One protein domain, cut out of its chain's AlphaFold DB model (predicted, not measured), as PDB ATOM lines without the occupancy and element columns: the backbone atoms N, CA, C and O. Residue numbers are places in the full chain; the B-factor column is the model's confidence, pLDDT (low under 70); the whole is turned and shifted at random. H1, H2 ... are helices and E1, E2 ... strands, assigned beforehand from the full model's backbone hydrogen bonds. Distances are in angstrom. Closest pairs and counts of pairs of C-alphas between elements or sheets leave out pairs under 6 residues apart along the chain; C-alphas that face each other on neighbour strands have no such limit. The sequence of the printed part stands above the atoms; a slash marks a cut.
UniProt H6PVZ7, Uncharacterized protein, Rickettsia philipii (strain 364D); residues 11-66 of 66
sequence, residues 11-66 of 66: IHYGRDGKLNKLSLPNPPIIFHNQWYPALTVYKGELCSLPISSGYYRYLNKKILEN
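What this domain is: This is residues 11 to 66 of the 66 residues of an uncharacterized protein of Rickettsia philipii (strain 364D) (UniProt H6PVZ7). Two small two-stranded hairpins, E1 with E2 and E3 with E4, lie toward opposite ends of the domain, and one helix, H1, bridges them, running from the end of E4 back to E2. The long link from E2 to E3 joins the hairpins along the chain. The printed part has 56 residues with four named strands and one named helix, in the order E1, E2, E3, E4, H1; both sheets are antiparallel and the class is mixed, helices and strands. It is only just compact, close to loose, with a radius of gyration of the C-alphas of 12.1 A and spans of 36 by 25 by 15 A.

How they stand to each other: E1, residues 11 to 13, and E2, residues 19 to 23, form an antiparallel hairpin at 151 degrees, with N 12 and O 21 2.8 A apart, within hydrogen-bond range. Residues 28 to 29 pair antiparallel with residues 39 to 40 of E3, residues 37 to 42. E3 and E4, residues 45 to 52, form the second antiparallel hairpin, at 147 degrees, with N 40 and O 47 2.9 A apart and N 49 and O 38 2.8 A apart, both within hydrogen-bond range. E4 bends by 57 degrees at residue 49. The closest C-alphas of E3 and H1, residues 53 to 65, are those of Ala 38 and Ser 53, 4.5 A apart. The closest of E2 and H1 are those of Asn 20 and Ile 63, 5.3 A apart. E1 and H1 are apart, and so are E2 and E4. In H1 every O i to N i+4 pair is within hydrogen-bond range.

Where its parts are: E1 begins at C-alpha 11 (19.505, 104.043, 258.412) and is 6.7 A long; E2 is 11.8 A and E3 15.2 A. E4 measures 18.5 A, ending at C-alpha 52 (33.028, 109.021, 257.034). H1 measures 18.7 A, ending at C-alpha 65 (22.426, 106.158, 273.841).

The domain as a whole: The two C-alphas farthest apart are those of Asp 16 and Gly 44, 37.2 A. The link from E2 to E3, 13 residues, is long; the others are tight. The printed part has no cut, and no printed residue is under 70 in pLDDT.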
ATOM      1  N   ILE A  11      19.678 103.337 257.147       93.38
ATOM      2  CA  ILE A  11      19.505 104.043 258.412       93.38
ATOM      3  C   ILE A  11      18.055 103.842 258.844       93.38
ATOM      4  O   ILE A  11      17.132 104.172 258.100       93.38
ATOM      5  N   HIS A  12      17.853 103.257 260.020       94.00
ATOM      6  CA  HIS A  12      16.533 102.941 260.548       94.00
ATOM      7  C   HIS A  12      16.212 103.851 261.727       94.00
ATOM      8  O   HIS A  12      16.936 103.857 262.726       94.00
ATOM      9  N   TYR A  13      15.095 104.564 261.618       95.06
ATOM     10  CA  TYR A  13      14.531 105.364 262.698       95.06
ATOM     11  C   TYR A  13      13.356 104.623 263.342       95.06
ATOM     12  O   TYR A  13      12.587 103.943 262.657       95.06
ATOM     13  N   GLY A  14      13.239 104.728 264.664       93.56
ATOM     14  CA  GLY A  14      12.084 104.267 265.423       93.56
ATOM     15  C   GLY A  14      10.858 105.151 265.194       93.56
ATOM     16  O   GLY A  14      10.933 106.220 264.588       93.56
ATOM     17  N   ARG A  15       9.701 104.711 265.705       93.38
ATOM     18  CA  ARG A  15       8.449 105.498 265.645       93.38
ATOM     19  C   ARG A  15       8.524 106.805 266.437       93.38
ATOM     20  O   ARG A  15       7.759 107.720 266.171       93.38
ATOM     21  N   ASP A  16       9.442 106.878 267.390       94.12
ATOM     22  CA  ASP A  16       9.790 108.057 268.179       94.12
ATOM     23  C   ASP A  16      10.736 109.024 267.441       94.12
ATOM     24  O   ASP A  16      11.163 110.028 268.009       94.12
ATOM     25  N   GLY A  17      11.092 108.725 266.186       92.69
ATOM     26  CA  GLY A  17      12.015 109.520 265.380       92.69
ATOM     27  C   GLY A  17      13.485 109.350 265.768       92.69
ATOM     28  O   GLY A  17      14.347 110.006 265.180       92.69
ATOM     29  N   LYS A  18      13.807 108.472 266.726       93.88
ATOM     30  CA  LYS A  18      15.186 108.237 267.152       93.88
ATOM     31  C   LYS A  18      15.893 107.251 266.239       93.88
ATOM     32  O   LYS A  18      15.296 106.318 265.705       93.88
ATOM     33  N   LEU A  19      17.196 107.444 266.075       94.69
ATOM     34  CA  LEU A  19      18.039 106.503 265.351       94.69
ATOM     35  C   LEU A  19      18.115 105.177 266.121       94.69
ATOM     36  O   LEU A  19      18.569 105.157 267.262       94.69
ATOM     37  N   ASN A  20      17.707 104.082 265.485       94.12
ATOM     38  CA  ASN A  20      17.615 102.765 266.119       94.12
ATOM     39  C   ASN A  20      18.677 101.796 265.584       94.12
ATOM     40  O   ASN A  20      19.324 101.094 266.351       94.12
ATOM     41  N   LYS A  21      18.894 101.754 264.265       93.69
ATOM     42  CA  LYS A  21      19.804 100.766 263.668       93.69
ATOM     43  C   LYS A  21      20.462 101.265 262.388       93.69
ATOM     44  O   LYS A  21      19.827 101.927 261.568       93.69
ATOM     45  N   LEU A  22      21.713 100.860 262.182       93.00
ATOM     46  CA  LEU A  22      22.374 100.873 260.878       93.00
ATOM     47  C   LEU A  22      22.430  99.445 260.331       93.00
ATOM     48  O   LEU A  22      22.742  98.512 261.072       93.00
ATOM     49  N   SER A  23      22.148  99.270 259.042       90.44
ATOM     50  CA  SER A  23      22.277  97.972 258.372       90.44
ATOM     51  C   SER A  23      23.150  98.095 257.128       90.44
ATOM     52  O   SER A  23      22.979  99.014 256.328       90.44
ATOM     53  N   LEU A  24      24.061  97.138 256.965       89.44
ATOM     54  CA  LEU A  24      24.960  96.994 255.823       89.44
ATOM     55  C   LEU A  24      24.952  95.534 255.354       89.44
ATOM     56  O   LEU A  24      24.697  94.650 256.173       89.44
ATOM     57  N   PRO A  25      25.235  95.268 254.066       83.25
ATOM     58  CA  PRO A  25      25.321  93.901 253.553       83.25
ATOM     59  C   PRO A  25      26.488  93.122 254.171       83.25
ATOM     60  O   PRO A  25      26.370  91.922 254.384       83.25
ATOM     61  N   ASN A  26      27.589  93.805 254.489       88.88
ATOM     62  CA  ASN A  26      28.769  93.232 255.124       88.88
ATOM     63  C   ASN A  26      29.287  94.162 256.228       88.88
ATOM     64  O   ASN A  26      28.999  95.366 256.197       88.88
ATOM     65  N   PRO A  27      30.069  93.637 257.189       90.25
ATOM     66  CA  PRO A  27      30.707  94.457 258.208       90.25
ATOM     67  C   PRO A  27      31.495  95.617 257.581       90.25
ATOM     68  O   PRO A  27      32.178  95.427 256.568       90.25
ATOM     69  N   PRO A  28      31.398  96.827 258.144       93.31
ATOM     70  CA  PRO A  28      32.141  97.961 257.633       93.31
ATOM     71  C   PRO A  28      33.609  97.894 258.050       93.31
ATOM     72  O   PRO A  28      33.955  97.410 259.127       93.31
ATOM     73  N   ILE A  29      34.460  98.491 257.228       95.50
ATOM     74  CA  ILE A  29      35.854  98.785 257.543       95.50
ATOM     75  C   ILE A  29      35.914 100.250 257.971       95.50
ATOM     76  O   ILE A  29      35.581 101.148 257.195       95.50
ATOM     77  N   ILE A  30      36.309 100.484 259.222       96.88
ATOM     78  CA  ILE A  30      36.321 101.807 259.848       96.88
ATOM     79  C   ILE A  30      37.759 102.195 260.178       96.88
ATOM     80  O   ILE A  30      38.427 101.524 260.963       96.88
ATOM     81  N   PHE A  31      38.222 103.312 259.627       97.12
ATOM     82  CA  PHE A  31      39.586 103.790 259.833       97.12
ATOM     83  C   PHE A  31      39.749 104.548 261.150       97.12
ATOM     84  O   PHE A  31      38.807 105.136 261.684       97.12
ATOM     85  N   HIS A  32      40.972 104.578 261.687       96.56
ATOM     86  CA  HIS A  32      41.305 105.437 262.829       96.56
ATOM     87  C   HIS A  32      41.127 106.918 262.489       96.56
ATOM     88  O   HIS A  32      40.483 107.631 263.259       96.56
ATOM     89  N   ASN A  33      41.615 107.350 261.317       97.69
ATOM     90  CA  ASN A  33      41.363 108.691 260.805       97.69
ATOM     91  C   ASN A  33      39.865 108.867 260.524       97.69
ATOM     92  O   ASN A  33      39.304 108.248 259.619       97.69
ATOM     93  N   GLN A  34      39.225 109.734 261.304       97.69
ATOM     94  CA  GLN A  34      37.784 109.952 261.263       97.69
ATOM     95  C   GLN A  34      37.277 110.534 259.938       97.69
ATOM     96  O   GLN A  34      36.097 110.378 259.628       97.69
ATOM     97  N   TRP A  35      38.151 111.188 259.170       97.06
ATOM     98  CA  TRP A  35      37.802 111.859 257.918       97.06
ATOM     99  C   TRP A  35      37.757 110.911 256.721       97.06
ATOM    100  O   TRP A  35      37.152 111.242 255.707       97.06
ATOM    101  N   TYR A  36      38.362 109.726 256.831       97.56
ATOM    102  CA  TYR A  36      38.343 108.744 255.751       97.56
ATOM    103  C   TYR A  36      36.953 108.135 255.586       97.56
ATOM    104  O   TYR A  36      36.257 107.932 256.589       97.56
ATOM    105  N   PRO A  37      36.540 107.808 254.350       96.62
ATOM    106  CA  PRO A  37      35.270 107.136 254.118       96.62
ATOM    107  C   PRO A  37      35.237 105.806 254.873       96.62
ATOM    108  O   PRO A  37      36.240 105.096 254.946       96.62
ATOM    109  N   ALA A  38      34.088 105.467 255.454       95.31
ATOM    110  CA  ALA A  38      33.851 104.094 255.881       95.31
ATOM    111  C   ALA A  38      33.732 103.217 254.629       95.31
ATOM    112  O   ALA A  38      33.169 103.657 253.627       95.31
ATOM    113  N   LEU A  39      34.249 101.992 254.666       94.19
ATOM    114  CA  LEU A  39      34.188 101.081 253.519       94.19
ATOM    115  C   LEU A  39      33.380  99.834 253.862       94.19
ATOM    116  O   LEU A  39      33.111  99.545 255.026       94.19
ATOM    117  N   THR A  40      33.015  99.069 252.845       92.94
ATOM    118  CA  THR A  40      32.484  97.715 252.985       92.94
ATOM    119  C   THR A  40      32.963  96.876 251.810       92.94
ATOM    120  O   THR A  40      33.271  97.412 250.745       92.94
ATOM    121  N   VAL A  41      33.038  95.563 251.995       90.81
ATOM    122  CA  VAL A  41      33.259  94.649 250.875       90.81
ATOM    123  C   VAL A  41      31.900  94.270 250.315       90.81
ATOM    124  O   VAL A  41      31.001  93.906 251.069       90.81
ATOM    125  N   TYR A  42      31.727  94.326 249.003       88.19
ATOM    126  CA  TYR A  42      30.513  93.873 248.346       88.19
ATOM    127  C   TYR A  42      30.855  93.170 247.038       88.19
ATOM    128  O   TYR A  42      31.557  93.718 246.200       88.19
ATOM    129  N   LYS A  43      30.387  91.924 246.882       88.62
ATOM    130  CA  LYS A  43      30.685  91.071 245.712       88.62
ATOM    131  C   LYS A  43      32.185  90.958 245.383       88.62
ATOM    132  O   LYS A  43      32.563  90.871 244.223       88.62
ATOM    133  N   GLY A  44      33.030  90.934 246.416       87.62
ATOM    134  CA  GLY A  44      34.487  90.842 246.269       87.62
ATOM    135  C   GLY A  44      35.186  92.173 245.980       87.62
ATOM    136  O   GLY A  44      36.412  92.204 245.957       87.62
ATOM    137  N   GLU A  45      34.442  93.268 245.827       90.31
ATOM    138  CA  GLU A  45      34.995  94.605 245.608       90.31
ATOM    139  C   GLU A  45      34.953  95.447 246.884       90.31
ATOM    140  O   GLU A  45      34.062  95.305 247.726       90.31
ATOM    141  N   LEU A  46      35.927  96.345 247.023       90.75
ATOM    142  CA  LEU A  46      35.964  97.320 248.104       90.75
ATOM    143  C   LEU A  46      35.165  98.561 247.696       90.75
ATOM    144  O   LEU A  46      35.545  99.276 246.772       90.75
ATOM    145  N   CYS A  47      34.077  98.837 248.408       90.94
ATOM    146  CA  CYS A  47      33.182  99.953 248.122       90.94
ATOM    147  C   CYS A  47      33.234 100.996 249.242       90.94
ATOM    148  O   CYS A  47      33.220 100.658 250.428       90.94
ATOM    149  N   SER A  48      33.226 102.278 248.877       92.19
ATOM    150  CA  SER A  48      33.057 103.369 249.837       92.19
ATOM    151  C   SER A  48      31.593 103.549 250.225       92.19
ATOM    152  O   SER A  48      30.718 103.604 249.361       92.19
ATOM    153  N   LEU A  49      31.334 103.717 251.517       91.94
ATOM    154  CA  LEU A  49      30.042 104.160 252.025       91.94
ATOM    155  C   LEU A  49      29.923 105.687 251.897       91.94
ATOM    156  O   LEU A  49      30.931 106.388 251.995       91.94
ATOM    157  N   PRO A  50      28.702 106.235 251.751       91.94
ATOM    158  CA  PRO A  50      28.468 107.677 251.629       91.94
ATOM    159  C   PRO A  50      28.578 108.418 252.977       91.94
ATOM    160  O   PRO A  50      27.835 109.358 253.242       91.94
ATOM    161  N   ILE A  51      29.469 107.970 253.864       94.81
ATOM    162  CA  ILE A  51      29.719 108.538 255.190       94.81
ATOM    163  C   ILE A  51      31.183 108.325 255.590       94.81
ATOM    164  O   ILE A  51      31.836 107.369 255.162       94.81
ATOM    165  N   SER A  52      31.692 109.188 256.465       97.50
ATOM    166  CA  SER A  52      33.028 109.021 257.034       97.50
ATOM    167  C   SER A  52      33.060 107.971 258.151       97.50
ATOM    168  O   SER A  52      32.048 107.661 258.787       97.50
ATOM    169  N   SER A  53      34.255 107.458 258.437       97.38
ATOM    170  CA  SER A  53      34.535 106.545 259.549       97.38
ATOM    171  C   SER A  53      34.156 107.164 260.896       97.38
ATOM    172  O   SER A  53      33.589 106.489 261.757       97.38
ATOM    173  N   GLY A  54      34.413 108.464 261.072       98.06
ATOM    174  CA  GLY A  54      34.001 109.213 262.258       98.06
ATOM    175  C   GLY A  54      32.488 109.293 262.401       98.06
ATOM    176  O   GLY A  54      31.951 109.005 263.472       98.06
ATOM    177  N   TYR A  55      31.787 109.621 261.314       97.25
ATOM    178  CA  TYR A  55      30.333 109.738 261.350       97.25
ATOM    179  C   TYR A  55      29.654 108.380 261.577       97.25
ATOM    180  O   TYR A  55      28.714 108.292 262.362       97.25
ATOM    181  N   TYR A  56      30.188 107.293 261.007       96.00
ATOM    182  CA  TYR A  56      29.704 105.942 261.302       96.00
ATOM    183  C   TYR A  56      29.808 105.598 262.796       96.00
ATOM    184  O   TYR A  56      28.860 105.070 263.384       96.00
ATOM    185  N   ARG A  57      30.938 105.922 263.442       96.56
ATOM    186  CA  ARG A  57      31.106 105.736 264.894       96.56
ATOM    187  C   ARG A  57      30.112 106.576 265.690       96.56
ATOM    188  O   ARG A  57      29.508 106.062 266.627       96.56
ATOM    189  N   TYR A  58      29.919 107.837 265.301       96.50
ATOM    190  CA  TYR A  58      28.944 108.730 265.928       96.50
ATOM    191  C   TYR A  58      27.521 108.156 265.876       96.50
ATOM    192  O   TYR A  58      26.851 108.101 266.905       96.50
ATOM    193  N   LEU A  59      27.081 107.669 264.712       95.69
ATOM    194  CA  LEU A  59      25.754 107.073 264.546       95.69
ATOM    195  C   LEU A  59      25.574 105.814 265.410       95.69
ATOM    196  O   LEU A  59      24.543 105.667 266.061       95.69
ATOM    197  N   ASN A  60      26.581 104.935 265.480       94.75
ATOM    198  CA  ASN A  60      26.524 103.768 266.371       94.75
ATOM    199  C   ASN A  60      26.471 104.165 267.847       94.75
ATOM    200  O   ASN A  60      25.700 103.588 268.606       94.75
ATOM    201  N   LYS A  61      27.242 105.178 268.254       96.06
ATOM    202  CA  LYS A  61      27.166 105.713 269.616       96.06
ATOM    203  C   LYS A  61      25.758 106.233 269.921       96.06
ATOM    204  O   LYS A  61      25.216 105.910 270.967       96.06
ATOM    205  N   LYS A  62      25.143 106.966 268.987       95.12
ATOM    206  CA  LYS A  62      23.771 107.476 269.137       95.12
ATOM    207  C   LYS A  62      22.727 106.376 269.280       95.12
ATOM    208  O   LYS A  62      21.777 106.564 270.022       95.12
ATOM    209  N   ILE A  63      22.908 105.245 268.603       95.00
ATOM    210  CA  ILE A  63      22.036 104.074 268.760       95.00
ATOM    211  C   ILE A  63      22.124 103.502 270.177       95.00
ATOM    212  O   ILE A  63      21.099 103.162 270.748       95.00
ATOM    213  N   LEU A  64      23.329 103.416 270.747       92.44
ATOM    214  CA  LEU A  64      23.542 102.894 272.104       92.44
ATOM    215  C   LEU A  64      23.036 103.837 273.208       92.44
ATOM    216  O   LEU A  64      22.801 103.392 274.325       92.44
ATOM    217  N   GLU A  65      22.928 105.134 272.915       91.62
ATOM    218  CA  GLU A  65      22.426 106.158 273.841       91.62
ATOM    219  C   GLU A  65      20.889 106.247 273.885       91.62
ATOM    220  O   GLU A  65      20.357 106.892 274.791       91.62
ATOM    221  N   ASN A  66      20.189 105.669 272.901       80.88
ATOM    222  CA  ASN A  66      18.729 105.746 272.757       80.88
ATOM    223  C   ASN A  66      18.009 104.593 273.452       80.88
ATOM    224  O   ASN A  66      16.904 104.884 273.970       80.88
TER     225      ASN A  66